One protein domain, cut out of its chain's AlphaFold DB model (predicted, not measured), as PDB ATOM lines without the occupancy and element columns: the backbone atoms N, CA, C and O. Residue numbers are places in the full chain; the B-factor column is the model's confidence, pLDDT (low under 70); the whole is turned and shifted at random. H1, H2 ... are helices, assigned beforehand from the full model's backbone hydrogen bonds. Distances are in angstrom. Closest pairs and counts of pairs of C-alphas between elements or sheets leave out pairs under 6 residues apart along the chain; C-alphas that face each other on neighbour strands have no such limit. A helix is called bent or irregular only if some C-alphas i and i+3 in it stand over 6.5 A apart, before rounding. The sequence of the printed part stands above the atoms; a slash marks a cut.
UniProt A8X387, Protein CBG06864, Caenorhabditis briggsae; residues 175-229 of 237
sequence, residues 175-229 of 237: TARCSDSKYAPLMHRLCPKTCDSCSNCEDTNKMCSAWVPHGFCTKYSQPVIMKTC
ATOM      1  N   THR A 175     244.665  94.167 232.259       96.75
ATOM      2  CA  THR A 175     243.635  94.891 231.480       96.75
ATOM      3  C   THR A 175     243.442  94.363 230.054       96.75
ATOM      4  O   THR A 175     242.320  94.293 229.558       96.75
ATOM      5  N   ALA A 176     244.509  93.905 229.388       96.69
ATOM      6  CA  ALA A 176     244.409  93.312 228.048       96.69
ATOM      7  C   ALA A 176     243.492  92.072 228.002       96.69
ATOM      8  O   ALA A 176     242.908  91.761 226.965       96.69
ATOM      9  N   ARG A 177     243.335  91.380 229.135       96.50
ATOM     10  CA  ARG A 177     242.489  90.194 229.275       96.50
ATOM     11  C   ARG A 177     241.000  90.523 229.415       96.50
ATOM     12  O   ARG A 177     240.194  89.606 229.299       96.50
ATOM     13  N   CYS A 178     240.618  91.789 229.617       94.31
ATOM     14  CA  CYS A 178     239.208  92.203 229.625       94.31
ATOM     15  C   CYS A 178     238.513  91.889 228.286       94.31
ATOM     16  O   CYS A 178     237.344  91.524 228.263       94.31
ATOM     17  N   SER A 179     239.249  91.971 227.171       93.69
ATOM     18  CA  SER A 179     238.726  91.698 225.822       93.69
ATOM     19  C   SER A 179     239.012  90.275 225.328       93.69
ATOM     20  O   SER A 179     238.582  89.902 224.236       93.69
ATOM     21  N   ASP A 180     239.753  89.472 226.093       94.12
ATOM     22  CA  ASP A 180     240.088  88.101 225.716       94.12
ATOM     23  C   ASP A 180     238.889  87.183 225.985       94.12
ATOM     24  O   ASP A 180     238.439  87.058 227.115       94.12
ATOM     25  N   SER A 181     238.376  86.495 224.965       86.81
ATOM     26  CA  SER A 181     237.166  85.662 225.103       86.81
ATOM     27  C   SER A 181     237.230  84.590 226.204       86.81
ATOM     28  O   SER A 181     236.195  84.219 226.758       86.81
ATOM     29  N   LYS A 182     238.428  84.095 226.537       87.75
ATOM     30  CA  LYS A 182     238.645  83.074 227.562       87.75
ATOM     31  C   LYS A 182     238.744  83.693 228.956       87.75
ATOM     32  O   LYS A 182     238.237  83.105 229.908       87.75
ATOM     33  N   TYR A 183     239.388  84.851 229.086       88.56
ATOM     34  CA  TYR A 183     239.624  85.499 230.380       88.56
ATOM     35  C   TYR A 183     238.598  86.573 230.743       88.56
ATOM     36  O   TYR A 183     238.419  86.841 231.929       88.56
ATOM     37  N   ALA A 184     237.881  87.142 229.777       88.06
ATOM     38  CA  ALA A 184     236.888  88.190 229.987       88.06
ATOM     39  C   ALA A 184     235.855  87.830 231.069       88.06
ATOM     40  O   ALA A 184     235.613  88.669 231.931       88.06
ATOM     41  N   PRO A 185     235.300  86.597 231.146       83.38
ATOM     42  CA  PRO A 185     234.386  86.242 232.237       83.38
ATOM     43  C   PRO A 185     235.029  86.331 233.630       83.38
ATOM     44  O   PRO A 185     234.399  86.777 234.585       83.38
ATOM     45  N   LEU A 186     236.295  85.921 233.756       86.12
ATOM     46  CA  LEU A 186     237.059  86.009 235.002       86.12
ATOM     47  C   LEU A 186     237.394  87.469 235.337       86.12
ATOM     48  O   LEU A 186     237.233  87.889 236.479       86.12
ATOM     49  N   MET A 187     237.800  88.245 234.335       91.31
ATOM     50  CA  MET A 187     238.145  89.656 234.477       91.31
ATOM     51  C   MET A 187     236.930  90.515 234.833       91.31
ATOM     52  O   MET A 187     237.016  91.330 235.738       91.31
ATOM     53  N   HIS A 188     235.767  90.297 234.222       87.31
ATOM     54  CA  HIS A 188     234.546  91.025 234.582       87.31
ATOM     55  C   HIS A 188     234.046  90.689 235.993       87.31
ATOM     56  O   HIS A 188     233.350  91.488 236.606       87.31
ATOM     57  N   ARG A 189     234.410  89.520 236.528       84.50
ATOM     58  CA  ARG A 189     234.091  89.115 237.901       84.50
ATOM     59  C   ARG A 189     235.047  89.705 238.935       84.50
ATOM     60  O   ARG A 189     234.603  90.129 239.994       84.50
ATOM     61  N   LEU A 190     236.351  89.647 238.661       86.31
ATOM     62  CA  LEU A 190     237.402  90.002 239.623       86.31
ATOM     63  C   LEU A 190     237.929  91.424 239.463       86.31
ATOM     64  O   LEU A 190     238.511  91.963 240.398       86.31
ATOM     65  N   CYS A 191     237.744  92.006 238.287       91.69
ATOM     66  CA  CYS A 191     238.230  93.319 237.897       91.69
ATOM     67  C   CYS A 191     237.124  94.156 237.219       91.69
ATOM     68  O   CYS A 191     237.368  94.746 236.158       91.69
ATOM     69  N   PRO A 192     235.883  94.185 237.755       87.75
ATOM     70  CA  PRO A 192     234.762  94.808 237.069       87.75
ATOM     71  C   PRO A 192     234.981  96.299 236.814       87.75
ATOM     72  O   PRO A 192     234.524  96.799 235.787       87.75
ATOM     73  N   LYS A 193     235.699  96.996 237.700       89.12
ATOM     74  CA  LYS A 193     236.003  98.418 237.555       89.12
ATOM     75  C   LYS A 193     237.118  98.637 236.538       89.12
ATOM     76  O   LYS A 193     236.968  99.486 235.672       89.12
ATOM     77  N   THR A 194     238.198  97.859 236.597       93.44
ATOM     78  CA  THR A 194     239.287  97.957 235.604       93.44
ATOM     79  C   THR A 194     238.813  97.631 234.180       93.44
ATOM     80  O   THR A 194     239.331  98.199 233.222       93.44
ATOM     81  N   CYS A 195     237.828  96.743 234.025       92.44
ATOM     82  CA  CYS A 195     237.265  96.384 232.720       92.44
ATOM     83  C   CYS A 195     236.012  97.186 232.320       92.44
ATOM     84  O   CYS A 195     235.344  96.788 231.368       92.44
ATOM     85  N   ASP A 196     235.640  98.242 233.056       90.31
ATOM     86  CA  ASP A 196     234.415  99.032 232.824       90.31
ATOM     87  C   ASP A 196     233.136  98.173 232.689       90.31
ATOM     88  O   ASP A 196     232.216  98.454 231.921       90.31
ATOM     89  N   SER A 197     233.068  97.090 233.462       84.94
ATOM     90  CA  SER A 197     232.038  96.047 233.377       84.94
ATOM     91  C   SER A 197     231.125  95.980 234.606       84.94
ATOM     92  O   SER A 197     230.344  95.041 234.747       84.94
ATOM     93  N   CYS A 198     231.158  97.002 235.464       78.25
ATOM     94  CA  CYS A 198     230.314  97.123 236.657       78.25
ATOM     95  C   CYS A 198     228.811  96.946 236.380       78.25
ATOM     96  O   CYS A 198     228.102  96.351 237.185       78.25
ATOM     97  N   SER A 199     228.321  97.407 235.226       72.94
ATOM     98  CA  SER A 199     226.917  97.258 234.810       72.94
ATOM     99  C   SER A 199     226.503  95.810 234.527       72.94
ATOM    100  O   SER A 199     225.314  95.505 234.489       72.94
ATOM    101  N   ASN A 200     227.469  94.903 234.359       69.25
ATOM    102  CA  ASN A 200     227.228  93.469 234.215       69.25
ATOM    103  C   ASN A 200     227.170  92.749 235.575       69.25
ATOM    104  O   ASN A 200     226.970  91.538 235.601       69.25
ATOM    105  N   CYS A 201     227.352  93.473 236.687       69.88
ATOM    106  CA  CYS A 201     227.433  92.937 238.045       69.88
ATOM    107  C   CYS A 201     226.211  93.299 238.911       69.88
ATOM    108  O   CYS A 201     226.300  93.557 240.110       69.88
ATOM    109  N   GLU A 202     225.026  93.327 238.312       75.88
ATOM    110  CA  GLU A 202     223.792  93.578 239.051       75.88
ATOM    111  C   GLU A 202     222.777  92.460 238.830       75.88
ATOM    112  O   GLU A 202     222.736  91.803 237.787       75.88
ATOM    113  N   ASP A 203     221.937  92.238 239.841       81.88
ATOM    114  CA  ASP A 203     220.745  91.417 239.675       81.88
ATOM    115  C   ASP A 203     219.711  92.237 238.914       81.88
ATOM    116  O   ASP A 203     219.106  93.164 239.455       81.88
ATOM    117  N   THR A 204     219.490  91.896 237.650       85.06
ATOM    118  CA  THR A 204     218.460  92.550 236.838       85.06
ATOM    119  C   THR A 204     217.070  92.006 237.161       85.06
ATOM    120  O   THR A 204     216.065  92.682 236.919       85.06
ATOM    121  N   ASN A 205     216.980  90.802 237.743       88.31
ATOM    122  CA  ASN A 205     215.718  90.192 238.138       88.31
ATOM    123  C   ASN A 205     215.466  90.266 239.653       88.31
ATOM    124  O   ASN A 205     216.272  89.841 240.473       88.31
ATOM    125  N   LYS A 206     214.274  90.723 240.045       89.62
ATOM    126  CA  LYS A 206     213.874  90.811 241.461       89.62
ATOM    127  C   LYS A 206     213.730  89.444 242.146       89.62
ATOM    128  O   LYS A 206     213.742  89.378 243.368       89.62
ATOM    129  N   MET A 207     213.590  88.367 241.371       88.50
ATOM    130  CA  MET A 207     213.407  87.000 241.863       88.50
ATOM    131  C   MET A 207     214.724  86.258 242.109       88.50
ATOM    132  O   MET A 207     214.687  85.089 242.484       88.50
ATOM    133  N   CYS A 208     215.885  86.892 241.916       85.00
ATOM    134  CA  CYS A 208     217.172  86.216 242.078       85.00
ATOM    135  C   CYS A 208     217.334  85.574 243.465       85.00
ATOM    136  O   CYS A 208     217.732  84.414 243.551       85.00
ATOM    137  N   SER A 209     216.896  86.244 244.533       83.12
ATOM    138  CA  SER A 209     216.894  85.685 245.894       83.12
ATOM    139  C   SER A 209     216.063  84.403 246.036       83.12
ATOM    140  O   SER A 209     216.419  83.531 246.824       83.12
ATOM    141  N   ALA A 210     214.988  84.255 245.258       82.62
ATOM    142  CA  ALA A 210     214.168  83.048 245.223       82.62
ATOM    143  C   ALA A 210     214.732  81.983 244.272       82.62
ATOM    144  O   ALA A 210     214.532  80.797 244.484       82.62
ATOM    145  N   TRP A 211     215.430  82.364 243.207       88.19
ATOM    146  CA  TRP A 211     215.906  81.422 242.193       88.19
ATOM    147  C   TRP A 211     217.247  80.778 242.534       88.19
ATOM    148  O   TRP A 211     217.467  79.610 242.203       88.19
ATOM    149  N   VAL A 212     218.134  81.506 243.214       82.19
ATOM    150  CA  VAL A 212     219.456  81.000 243.604       82.19
ATOM    151  C   VAL A 212     219.371  79.748 244.489       82.19
ATOM    152  O   VAL A 212     219.981  78.745 244.108       82.19
ATOM    153  N   PRO A 213     218.558  79.707 245.566       74.25
ATOM    154  CA  PRO A 213     218.398  78.496 246.380       74.25
ATOM    155  C   PRO A 213     217.839  77.298 245.597       74.25
ATOM    156  O   PRO A 213     218.084  76.151 245.955       74.25
ATOM    157  N   HIS A 214     217.119  77.555 244.500       79.50
ATOM    158  CA  HIS A 214     216.526  76.540 243.628       79.50
ATOM    159  C   HIS A 214     217.415  76.175 242.421       79.50
ATOM    160  O   HIS A 214     216.946  75.567 241.454       79.50
ATOM    161  N   GLY A 215     218.706  76.517 242.469       80.19
ATOM    162  CA  GLY A 215     219.708  76.043 241.512       80.19
ATOM    163  C   GLY A 215     219.851  76.887 240.246       80.19
ATOM    164  O   GLY A 215     220.420  76.418 239.263       80.19
ATOM    165  N   PHE A 216     219.370  78.134 240.228       88.19
ATOM    166  CA  PHE A 216     219.514  79.010 239.057       88.19
ATOM    167  C   PHE A 216     220.975  79.180 238.610       88.19
ATOM    168  O   PHE A 216     221.280  79.054 237.425       88.19
ATOM    169  N   CYS A 217     221.897  79.371 239.554       84.19
ATOM    170  CA  CYS A 217     223.311  79.624 239.261       84.19
ATOM    171  C   CYS A 217     224.061  78.424 238.666       84.19
ATOM    172  O   CYS A 217     225.196  78.570 238.224       84.19
ATOM    173  N   THR A 218     223.457  77.237 238.665       82.19
ATOM    174  CA  THR A 218     224.073  76.006 238.148       82.19
ATOM    175  C   THR A 218     223.288  75.390 236.992       82.19
ATOM    176  O   THR A 218     223.844  74.610 236.224       82.19
ATOM    177  N   LYS A 219     222.004  75.743 236.839       87.19
ATOM    178  CA  LYS A 219     221.099  75.161 235.839       87.19
ATOM    179  C   LYS A 219     221.116  75.878 234.484       87.19
ATOM    180  O   LYS A 219     220.737  75.276 233.482       87.19
ATOM    181  N   TYR A 220     221.520  77.148 234.443       86.19
ATOM    182  CA  TYR A 220     221.495  77.973 233.230       86.19
ATOM    183  C   TYR A 220     222.900  78.242 232.675       86.19
ATOM    184  O   TYR A 220     223.907  78.024 233.343       86.19
ATOM    185  N   SER A 221     222.981  78.705 231.425       83.81
ATOM    186  CA  SER A 221     224.263  79.060 230.811       83.81
ATOM    187  C   SER A 221     224.855  80.318 231.457       83.81
ATOM    188  O   SER A 221     224.120  81.217 231.867       83.81
ATOM    189  N   GLN A 222     226.188  80.420 231.505       76.06
ATOM    190  CA  GLN A 222     226.870  81.580 232.097       76.06
ATOM    191  C   GLN A 222     226.386  82.941 231.569       76.06
ATOM    192  O   GLN A 222     226.174  83.825 232.396       76.06
ATOM    193  N   PRO A 223     226.123  83.135 230.257       79.00
ATOM    194  CA  PRO A 223     225.573  84.397 229.773       79.00
ATOM    195  C   PRO A 223     224.203  84.724 230.376       79.00
ATOM    196  O   PRO A 223     223.948  85.873 230.717       79.00
ATOM    197  N   VAL A 224     223.327  83.724 230.537       84.19
ATOM    198  CA  VAL A 224     221.994  83.909 231.136       84.19
ATOM    199  C   VAL A 224     222.119  84.241 232.615       84.19
ATOM    200  O   VAL A 224     221.451  85.160 233.088       84.19
ATOM    201  N   ILE A 225     222.992  83.539 233.338       83.25
ATOM    202  CA  ILE A 225     223.199  83.792 234.764       83.25
ATOM    203  C   ILE A 225     223.764  85.204 234.967       83.25
ATOM    204  O   ILE A 225     223.194  85.967 235.743       83.25
ATOM    205  N   MET A 226     224.797  85.582 234.203       77.69
ATOM    206  CA  MET A 226     225.438  86.900 234.275       77.69
ATOM    207  C   MET A 226     224.464  88.036 233.934       77.69
ATOM    208  O   MET A 226     224.448  89.064 234.593       77.69
ATOM    209  N   LYS A 227     223.586  87.863 232.942       82.31
ATOM    210  CA  LYS A 227     222.633  88.927 232.582       82.31
ATOM    211  C   LYS A 227     221.460  89.074 233.549       82.31
ATOM    212  O   LYS A 227     220.777  90.093 233.504       82.31
ATOM    213  N   THR A 228     221.176  88.048 234.352       87.19
ATOM    214  CA  THR A 228     219.933  87.966 235.136       87.19
ATOM    215  C   THR A 228     220.179  88.156 236.625       87.19
ATOM    216  O   THR A 228     219.537  88.993 237.254       87.19
ATOM    217  N   CYS A 229     221.094  87.365 237.185       86.31
ATOM    218  CA  CYS A 229     221.343  87.272 238.619       86.31
ATOM    219  C   CYS A 229     222.846  87.237 238.913       86.31
ATOM    220  O   CYS A 229     223.286  86.407 239.708       86.31
TER     221      CYS A 229
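Overview. This is residues 175 to 229 of the 237 residues of the protein "Protein CBG06864" of Caenorhabditis briggsae (UniProt A8X387). Look for two small helical lobes set end to end and bridged along one side by a long strap of chain with no named element. One lobe is the corner made by H1 and H2; in the other, H3, H4 and H5 follow one another round a turn that folds back, so that the last residue of H5 comes close to the first residue of H3. H2 and H5 stand apart across a loose middle, and the strap, residues 191 to 207, is the link from the one lobe to the other. The printed part has 55 residues with five named helices, H1 to H5 in order along the chain, and no named strand; the class is all helix, with 28 residues in named elements. The whole is only just loose, close to compact, with a radius of gyration of the C-alphas of 12.2 A, and it is elongated, spanning 36 by 18 by 13 A.

Arrangement. Begin with the longest helix, H5, residues 222 to 229, whose centre is the nearest of the five to the mean of all C-alphas, at 5.6 A. Just before it in the chain is H4, residues 216 to 219; the two only just touch, with 3 pairs of C-alphas within 8 A, and their closest C-alphas are those of Cys 217 and Ile 225, 6.1 A apart. Look next at H3, residues 208 to 211, which is close to H5 but not clearly touching it, with 2 pairs of C-alphas within 8 A. The closest C-alphas of H3 and H5 are those of Cys 208 and Cys 229, 5.5 A apart. H3 and H4 meet only through their link. Now go to H2, residues 184 to 190, which is apart from H3, H4 and H5. H1, residues 175 to 179, and H2 touch only at the corner by their link; their closest C-alphas are those of Cys 178 and Ala 184, 4.6 A apart. H1 too is apart from H3, H4 and H5. In the backbones of H2 and H5, every O i to N i+4 pair is within hydrogen-bond range, and H3 and H4 are too short for such a pair. In H1, 0 of 1 such pairs is within range, beside 1 of 2 O i to N i+3 pairs.

Along the chain. Find C-alpha 222 at (226.870, 81.580, 232.097); from there H5 runs 10.3 A to C-alpha 229 at (221.343, 87.272, 238.619), the last printed residue. H2 is 9.8 A from C-alpha 184 to C-alpha 190. For the first printed residue, look at C-alpha 175, at (243.635, 94.891, 231.480), where H1 begins; it ends 8.1 A away at C-alpha 179. H1 is neither bent nor irregular, but only just: C-alphas 176 and 179 are 6.3 A apart. The two four-residue helices are short, H3 with 5.0 A between C-alphas 208 and 211, and H4 with 5.3 A between C-alphas 216 and 219.

Size, cuts and confidence. The two C-alphas farthest apart are those of Ala 176 and Ala 210, 36.3 A, while the first and last printed C-alphas, of Thr 175 and Cys 229, are 24.6 A apart. The printed part has no cut. The link from H2 to H3, with 17 residues, is long; those from H1 to H2, H3 to H4 and H4 to H5 are tight. The mean pLDDT of the printed part is 85.3, and the model's confidence is low, under 70, at residues 200 to 201, within the long link.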